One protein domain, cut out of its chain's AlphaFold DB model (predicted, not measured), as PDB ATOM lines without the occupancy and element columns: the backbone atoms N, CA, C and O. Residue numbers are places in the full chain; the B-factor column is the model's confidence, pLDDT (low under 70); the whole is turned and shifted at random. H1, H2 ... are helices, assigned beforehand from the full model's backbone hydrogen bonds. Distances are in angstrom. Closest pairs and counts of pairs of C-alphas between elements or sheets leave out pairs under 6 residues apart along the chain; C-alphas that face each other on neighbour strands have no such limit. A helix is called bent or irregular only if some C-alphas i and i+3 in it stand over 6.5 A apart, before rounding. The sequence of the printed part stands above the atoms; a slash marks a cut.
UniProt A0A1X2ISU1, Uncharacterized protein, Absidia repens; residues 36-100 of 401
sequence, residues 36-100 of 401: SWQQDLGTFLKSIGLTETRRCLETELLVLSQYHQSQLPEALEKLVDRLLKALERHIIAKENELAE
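This is residues 36 to 100 of the 401 residues of an uncharacterized protein of Absidia repens (UniProt A0A1X2ISU1). A small helical hairpin, H1 and H2, is followed by one long, kinked helix, H3, which makes the longest axis and touches neither; its residues 77 to 100 stick out as a free arm. The printed part has 65 residues, with named helices H1, H2, H3 in that order, no named strand, class all helix. It is flat, spanning 50 by 27 by 13 A, and only just loose, close to extended, with a radius of gyration of the C-alphas of 15.8 A.

H1, residues 36 to 47, and H2, residues 51 to 59, form a hairpin: they touch, the C-alphas of Gly 42 and Arg 54 closest at 5.1 A, at a shallow tilt of 24 degrees, opposite ways. H3, residues 66 to 100, is apart from both. Every O i to N i+4 pair is within hydrogen-bond range in H1 and H2, and 28 of 31 in H3.

H1 begins at C-alpha 36 (302.429, 220.120, 355.510) and is 16.8 A long; H2 is 12.3 A. H3, 51.4 A, ends at C-alpha 100 (327.372, 248.934, 373.718). It has a kink of 39 degrees near residue 74 and is irregular, C-alphas 70 and 73 being 7.1 A apart.

The printed part has no cut. The H1 to H2 link is tight, H2 to H3 short. Residues 99 to 100 have pLDDT under 70.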
ATOM      1  N   SER A  36     301.394 219.894 354.472       71.38
ATOM      2  CA  SER A  36     302.429 220.120 355.510       71.38
ATOM      3  C   SER A  36     302.698 221.602 355.788       71.38
ATOM      4  O   SER A  36     302.628 222.046 356.931       71.38
ATOM      5  N   TRP A  37     302.949 222.401 354.743       84.00
ATOM      6  CA  TRP A  37     303.421 223.785 354.896       84.00
ATOM      7  C   TRP A  37     302.435 224.690 355.660       84.00
ATOM      8  O   TRP A  37     302.863 225.582 356.394       84.00
ATOM      9  N   GLN A  38     301.123 224.465 355.512       84.81
ATOM     10  CA  GLN A  38     300.084 225.234 356.206       84.81
ATOM     11  C   GLN A  38     300.066 224.890 357.701       84.81
ATOM     12  O   GLN A  38     299.941 225.783 358.542       84.81
ATOM     13  N   GLN A  39     300.255 223.609 358.037       86.06
ATOM     14  CA  GLN A  39     300.400 223.151 359.414       86.06
ATOM     15  C   GLN A  39     301.677 223.716 360.049       86.06
ATOM     16  O   GLN A  39     301.608 224.290 361.137       86.06
ATOM     17  N   ASP A  40     302.816 223.631 359.358       87.56
ATOM     18  CA  ASP A  40     304.105 224.144 359.832       87.56
ATOM     19  C   ASP A  40     304.042 225.660 360.095       87.56
ATOM     20  O   ASP A  40     304.380 226.120 361.193       87.56
ATOM     21  N   LEU A  41     303.486 226.437 359.155       87.81
ATOM     22  CA  LEU A  41     303.235 227.872 359.327       87.81
ATOM     23  C   LEU A  41     302.280 228.157 360.500       87.81
ATOM     24  O   LEU A  41     302.514 229.082 361.281       87.81
ATOM     25  N   GLY A  42     301.242 227.336 360.677       88.38
ATOM     26  CA  GLY A  42     300.346 227.393 361.832       88.38
ATOM     27  C   GLY A  42     301.074 227.170 363.164       88.38
ATOM     28  O   GLY A  42     300.831 227.903 364.127       88.38
ATOM     29  N   THR A  43     302.008 226.213 363.237       89.94
ATOM     30  CA  THR A  43     302.811 225.990 364.455       89.94
ATOM     31  C   THR A  43     303.739 227.164 364.764       89.94
ATOM     32  O   THR A  43     303.840 227.552 365.931       89.94
ATOM     33  N   PHE A  44     304.338 227.784 363.742       91.19
ATOM     34  CA  PHE A  44     305.136 229.002 363.893       91.19
ATOM     35  C   PHE A  44     304.293 230.165 364.433       91.19
ATOM     36  O   PHE A  44     304.650 230.760 365.447       91.19
ATOM     37  N   LEU A  45     303.129 230.443 363.834       93.00
ATOM     38  CA  LEU A  45     302.220 231.494 364.314       93.00
ATOM     39  C   LEU A  45     301.813 231.270 365.779       93.00
ATOM     40  O   LEU A  45     301.758 232.219 366.561       93.00
ATOM     41  N   LYS A  46     301.593 230.012 366.184       92.12
ATOM     42  CA  LYS A  46     301.307 229.655 367.579       92.12
ATOM     43  C   LYS A  46     302.489 229.922 368.517       92.12
ATOM     44  O   LYS A  46     302.253 230.391 369.628       92.12
ATOM     45  N   SER A  47     303.727 229.616 368.117       92.50
ATOM     46  CA  SER A  47     304.899 229.749 368.998       92.50
ATOM     47  C   SER A  47     305.265 231.206 369.296       92.50
ATOM     48  O   SER A  47     305.717 231.494 370.402       92.50
ATOM     49  N   ILE A  48     304.985 232.126 368.368       92.50
ATOM     50  CA  ILE A  48     305.151 233.579 368.562       92.50
ATOM     51  C   ILE A  48     303.911 234.280 369.155       92.50
ATOM     52  O   ILE A  48     303.894 235.502 369.273       92.50
ATOM     53  N   GLY A  49     302.865 233.532 369.525       90.44
ATOM     54  CA  GLY A  49     301.660 234.067 370.174       90.44
ATOM     55  C   GLY A  49     300.567 234.611 369.240       90.44
ATOM     56  O   GLY A  49     299.551 235.099 369.730       90.44
ATOM     57  N   LEU A  50     300.703 234.484 367.915       92.50
ATOM     58  CA  LEU A  50     299.691 234.887 366.925       92.50
ATOM     59  C   LEU A  50     298.588 233.821 366.763       92.50
ATOM     60  O   LEU A  50     298.348 233.271 365.684       92.50
ATOM     61  N   THR A  51     297.904 233.516 367.866       87.56
ATOM     62  CA  THR A  51     296.893 232.449 367.956       87.56
ATOM     63  C   THR A  51     295.672 232.687 367.069       87.56
ATOM     64  O   THR A  51     295.222 231.747 366.415       87.56
ATOM     65  N   GLU A  52     295.164 233.919 366.986       87.81
ATOM     66  CA  GLU A  52     294.028 234.249 366.109       87.81
ATOM     67  C   GLU A  52     294.417 234.239 364.623       87.81
ATOM     68  O   GLU A  52     293.617 233.838 363.782       87.81
ATOM     69  N   THR A  53     295.666 234.574 364.275       87.88
ATOM     70  CA  THR A  53     296.164 234.446 362.893       87.88
ATOM     71  C   THR A  53     296.242 232.981 362.469       87.88
ATOM     72  O   THR A  53     295.796 232.643 361.375       87.88
ATOM     73  N   ARG A  54     296.727 232.091 363.351       88.75
ATOM     74  CA  ARG A  54     296.642 230.636 363.135       88.75
ATOM     75  C   ARG A  54     295.188 230.187 362.985       88.75
ATOM     76  O   ARG A  54     294.891 229.429 362.074       88.75
ATOM     77  N   ARG A  55     294.291 230.639 363.868       84.88
ATOM     78  CA  ARG A  55     292.874 230.253 363.830       84.88
ATOM     79  C   ARG A  55     292.231 230.636 362.501       84.88
ATOM     80  O   ARG A  55     291.577 229.794 361.905       84.88
ATOM     81  N   CYS A  56     292.482 231.855 362.023       86.81
ATOM     82  CA  CYS A  56     292.059 232.321 360.705       86.81
ATOM     83  C   CYS A  56     292.569 231.387 359.591       86.81
ATOM     84  O   CYS A  56     291.767 230.861 358.822       86.81
ATOM     85  N   LEU A  57     293.876 231.084 359.590       84.50
ATOM     86  CA  LEU A  57     294.534 230.180 358.635       84.50
ATOM     87  C   LEU A  57     293.988 228.737 358.661       84.50
ATOM     88  O   LEU A  57     294.089 228.031 357.664       84.50
ATOM     89  N   GLU A  58     293.443 228.281 359.792       81.62
ATOM     90  CA  GLU A  58     292.810 226.961 359.944       81.62
ATOM     91  C   GLU A  58     291.315 226.968 359.574       81.62
ATOM     92  O   GLU A  58     290.778 225.932 359.185       81.62
ATOM     93  N   THR A  59     290.626 228.111 359.694       81.31
ATOM     94  CA  THR A  59     289.195 228.244 359.356       81.31
ATOM     95  C   THR A  59     288.929 228.654 357.911       81.31
ATOM     96  O   THR A  59     287.864 228.335 357.382       81.31
ATOM     97  N   GLU A  60     289.853 229.371 357.269       79.44
ATOM     98  CA  GLU A  60     289.721 229.776 355.869       79.44
ATOM     99  C   GLU A  60     290.249 228.682 354.931       79.44
ATOM    100  O   GLU A  60     291.384 228.216 355.046       79.44
ATOM    101  N   LEU A  61     289.420 228.273 353.966       72.12
ATOM    102  CA  LEU A  61     289.792 227.262 352.980       72.12
ATOM    103  C   LEU A  61     290.736 227.866 351.925       72.12
ATOM    104  O   LEU A  61     290.292 228.438 350.927       72.12
ATOM    105  N   LEU A  62     292.043 227.706 352.129       71.44
ATOM    106  CA  LEU A  62     293.072 228.123 351.176       71.44
ATOM    107  C   LEU A  62     293.140 227.181 349.963       71.44
ATOM    108  O   LEU A  62     293.937 226.247 349.916       71.44
ATOM    109  N   VAL A  63     292.323 227.455 348.945       76.88
ATOM    110  CA  VAL A  63     292.390 226.754 347.653       76.88
ATOM    111  C   VAL A  63     293.397 227.445 346.731       76.88
ATOM    112  O   VAL A  63     293.122 228.510 346.174       76.88
ATOM    113  N   LEU A  64     294.555 226.819 346.518       79.44
ATOM    114  CA  LEU A  64     295.496 227.231 345.475       79.44
ATOM    115  C   LEU A  64     295.101 226.611 344.127       79.44
ATOM    116  O   LEU A  64     294.821 225.422 344.025       79.44
ATOM    117  N   SER A  65     295.127 227.405 343.057       86.75
ATOM    118  CA  SER A  65     295.056 226.869 341.689       86.75
ATOM    119  C   SER A  65     296.314 226.051 341.365       86.75
ATOM    120  O   SER A  65     297.399 226.461 341.782       86.75
ATOM    121  N   GLN A  66     296.212 225.026 340.513       84.25
ATOM    122  CA  GLN A  66     297.337 224.166 340.094       84.25
ATOM    123  C   GLN A  66     298.613 224.935 339.685       84.25
ATOM    124  O   GLN A  66     299.713 224.557 340.075       84.25
ATOM    125  N   TYR A  67     298.479 226.057 338.966       88.62
ATOM    126  CA  TYR A  67     299.608 226.930 338.616       88.62
ATOM    127  C   TYR A  67     300.338 227.472 339.857       88.62
ATOM    128  O   TYR A  67     301.543 227.283 339.996       88.62
ATOM    129  N   HIS A  68     299.617 228.074 340.803       84.88
ATOM    130  CA  HIS A  68     300.207 228.578 342.047       84.88
ATOM    131  C   HIS A  68     300.731 227.453 342.952       84.88
ATOM    132  O   HIS A  68     301.757 227.633 343.599       84.88
ATOM    133  N   GLN A  69     300.094 226.277 342.948       84.12
ATOM    134  CA  GLN A  69     300.592 225.093 343.655       84.12
ATOM    135  C   GLN A  69     301.943 224.617 343.085       84.12
ATOM    136  O   GLN A  69     302.846 224.312 343.856       84.12
ATOM    137  N   SER A  70     302.136 224.652 341.758       84.62
ATOM    138  CA  SER A  70     303.437 224.345 341.129       84.62
ATOM    139  C   SER A  70     304.549 225.361 341.440       84.62
ATOM    140  O   SER A  70     305.723 225.008 341.389       84.62
ATOM    141  N   GLN A  71     304.198 226.600 341.807       89.31
ATOM    142  CA  GLN A  71     305.154 227.649 342.204       89.31
ATOM    143  C   GLN A  71     305.414 227.703 343.714       89.31
ATOM    144  O   GLN A  71     306.341 228.383 344.157       89.31
ATOM    145  N   LEU A  72     304.612 226.993 344.514       86.38
ATOM    146  CA  LEU A  72     304.694 227.016 345.969       86.38
ATOM    147  C   LEU A  72     306.073 226.581 346.510       86.38
ATOM    148  O   LEU A  72     306.572 227.289 347.384       86.38
ATOM    149  N   PRO A  73     306.742 225.521 346.002       88.19
ATOM    150  CA  PRO A  73     308.069 225.136 346.496       88.19
ATOM    151  C   PRO A  73     309.117 226.243 346.303       88.19
ATOM    152  O   PRO A  73     309.767 226.650 347.262       88.19
ATOM    153  N   GLU A  74     309.205 226.821 345.100       90.44
ATOM    154  CA  GLU A  74     310.144 227.910 344.784       90.44
ATOM    155  C   GLU A  74     309.840 229.185 345.602       90.44
ATOM    156  O   GLU A  74     310.739 229.938 345.987       90.44
ATOM    157  N   ALA A  75     308.560 229.445 345.894       89.44
ATOM    158  CA  ALA A  75     308.145 230.549 346.756       89.44
ATOM    159  C   ALA A  75     308.524 230.319 348.231       89.44
ATOM    160  O   ALA A  75     308.952 231.265 348.898       89.44
ATOM    161  N   LEU A  76     308.410 229.082 348.730       88.88
ATOM    162  CA  LEU A  76     308.810 228.698 350.085       88.88
ATOM    163  C   LEU A  76     310.334 228.743 350.263       88.88
ATOM    164  O   LEU A  76     310.799 229.304 351.253       88.88
ATOM    165  N   GLU A  77     311.119 228.271 349.291       91.38
ATOM    166  CA  GLU A  77     312.585 228.410 349.297       91.38
ATOM    167  C   GLU A  77     313.005 229.886 349.397       91.38
ATOM    168  O   GLU A  77     313.756 230.275 350.296       91.38
ATOM    169  N   LYS A  78     312.429 230.753 348.552       93.25
ATOM    170  CA  LYS A  78     312.666 232.209 348.597       93.25
ATOM    171  C   LYS A  78     312.218 232.854 349.910       93.25
ATOM    172  O   LYS A  78     312.776 233.886 350.294       93.25
ATOM    173  N   LEU A  79     311.206 232.305 350.583       91.81
ATOM    174  CA  LEU A  79     310.771 232.765 351.902       91.81
ATOM    175  C   LEU A  79     311.793 232.376 352.977       91.81
ATOM    176  O   LEU A  79     312.204 233.249 353.743       91.81
ATOM    177  N   VAL A  80     312.251 231.122 352.997       93.75
ATOM    178  CA  VAL A  80     313.285 230.634 353.928       93.75
ATOM    179  C   VAL A  80     314.569 231.459 353.793       93.75
ATOM    180  O   VAL A  80     315.054 231.989 354.789       93.75
ATOM    181  N   ASP A  81     315.044 231.695 352.569       94.31
ATOM    182  CA  ASP A  81     316.201 232.555 352.280       94.31
ATOM    183  C   ASP A  81     316.076 233.969 352.871       94.31
ATOM    184  O   ASP A  81     317.040 234.548 353.383       94.31
ATOM    185  N   ARG A  82     314.879 234.563 352.781       92.88
ATOM    186  CA  ARG A  82     314.596 235.903 353.318       92.88
ATOM    187  C   ARG A  82     314.524 235.900 354.840       92.88
ATOM    188  O   ARG A  82     314.993 236.857 355.455       92.88
ATOM    189  N   LEU A  83     313.957 234.850 355.434       92.44
ATOM    190  CA  LEU A  83     313.861 234.681 356.883       92.44
ATOM    191  C   LEU A  83     315.238 234.439 357.510       92.44
ATOM    192  O   LEU A  83     315.553 235.089 358.502       92.44
ATOM    193  N   LEU A  84     316.100 233.624 356.895       93.88
ATOM    194  CA  LEU A  84     317.486 233.430 357.338       93.88
ATOM    195  C   LEU A  84     318.271 234.752 357.318       93.88
ATOM    196  O   LEU A  84     318.854 235.134 358.329       93.88
ATOM    197  N   LYS A  85     318.182 235.527 356.227       92.81
ATOM    198  CA  LYS A  85     318.793 236.871 356.127       92.81
ATOM    199  C   LYS A  85     318.179 237.900 357.084       92.81
ATOM    200  O   LYS A  85     318.788 238.934 357.357       92.81
ATOM    201  N   ALA A  86     316.943 237.709 357.542       90.69
ATOM    202  CA  ALA A  86     316.333 238.552 358.572       90.69
ATOM    203  C   ALA A  86     316.823 238.162 359.975       90.69
ATOM    204  O   ALA A  86     317.166 239.045 360.757       90.69
ATOM    205  N   LEU A  87     316.925 236.860 360.251       92.50
ATOM    206  CA  LEU A  87     317.453 236.312 361.496       92.50
ATOM    207  C   LEU A  87     318.924 236.696 361.704       92.50
ATOM    208  O   LEU A  87     319.269 237.180 362.774       92.50
ATOM    209  N   GLU A  88     319.764 236.571 360.675       92.38
ATOM    210  CA  GLU A  88     321.172 236.996 360.701       92.38
ATOM    211  C   GLU A  88     321.307 238.480 361.083       92.38
ATOM    212  O   GLU A  88     322.031 238.824 362.015       92.38
ATOM    213  N   ARG A  89     320.527 239.365 360.445       90.44
ATOM    214  CA  ARG A  89     320.496 240.798 360.791       90.44
ATOM    215  C   ARG A  89     320.014 241.058 362.219       90.44
ATOM    216  O   ARG A  89     320.525 241.970 362.858       90.44
ATOM    217  N   HIS A  90     319.061 240.275 362.726       88.88
ATOM    218  CA  HIS A  90     318.602 240.382 364.112       88.88
ATOM    219  C   HIS A  90     319.671 239.904 365.109       88.88
ATOM    220  O   HIS A  90     319.809 240.491 366.182       88.88
ATOM    221  N   ILE A  91     320.431 238.855 364.784       90.94
ATOM    222  CA  ILE A  91     321.548 238.388 365.617       90.94
ATOM    223  C   ILE A  91     322.621 239.479 365.686       90.94
ATOM    224  O   ILE A  91     322.962 239.901 366.784       90.94
ATOM    225  N   ILE A  92     323.039 240.026 364.539       89.62
ATOM    226  CA  ILE A  92     324.016 241.128 364.466       89.62
ATOM    227  C   ILE A  92     323.532 242.364 365.244       89.62
ATOM    228  O   ILE A  92     324.302 242.966 365.985       89.62
ATOM    229  N   ALA A  93     322.256 242.746 365.113       85.06
ATOM    230  CA  ALA A  93     321.692 243.868 365.869       85.06
ATOM    231  C   ALA A  93     321.772 243.633 367.388       85.06
ATOM    232  O   ALA A  93     322.242 244.500 368.119       85.06
ATOM    233  N   LYS A  94     321.401 242.432 367.846       86.06
ATOM    234  CA  LYS A  94     321.457 242.046 369.261       86.06
ATOM    235  C   LYS A  94     322.891 241.955 369.798       86.06
ATOM    236  O   LYS A  94     323.134 242.287 370.953       86.06
ATOM    237  N   GLU A  95     323.843 241.504 368.985       84.44
ATOM    238  CA  GLU A  95     325.268 241.491 369.341       84.44
ATOM    239  C   GLU A  95     325.831 242.914 369.472       84.44
ATOM    240  O   GLU A  95     326.597 243.173 370.398       84.44
ATOM    241  N   ASN A  96     325.394 243.853 368.626       78.69
ATOM    242  CA  ASN A  96     325.759 245.266 368.747       78.69
ATOM    243  C   ASN A  96     325.156 245.920 370.006       78.69
ATOM    244  O   ASN A  96     325.867 246.635 370.705       78.69
ATOM    245  N   GLU A  97     323.889 245.639 370.338       76.38
ATOM    246  CA  GLU A  97     323.258 246.101 371.591       76.38
ATOM    247  C   GLU A  97     324.036 245.604 372.826       76.38
ATOM    248  O   GLU A  97     324.381 246.387 373.710       76.38
ATOM    249  N   LEU A  98     324.405 244.317 372.848       73.69
ATOM    250  CA  LEU A  98     325.220 243.722 373.916       73.69
ATOM    251  C   LEU A  98     326.657 244.276 373.966       73.69
ATOM    252  O   LEU A  98     327.275 244.287 375.033       73.69
ATOM    253  N   ALA A  99     327.202 244.733 372.835       67.62
ATOM    254  CA  ALA A  99     328.517 245.361 372.779       67.62
ATOM    255  C   ALA A  99     328.505 246.780 373.376       67.62
ATOM    256  O   ALA A  99     329.432 247.117 374.116       67.62
ATOM    257  N   GLU A 100     327.467 247.588 373.129       59.78
ATOM    258  CA  GLU A 100     327.372 248.934 373.718       59.78
ATOM    259  C   GLU A 100     327.221 248.878 375.249       59.78
ATOM    260  O   GLU A 100     327.965 249.569 375.955       59.78
TER     261      GLU A 100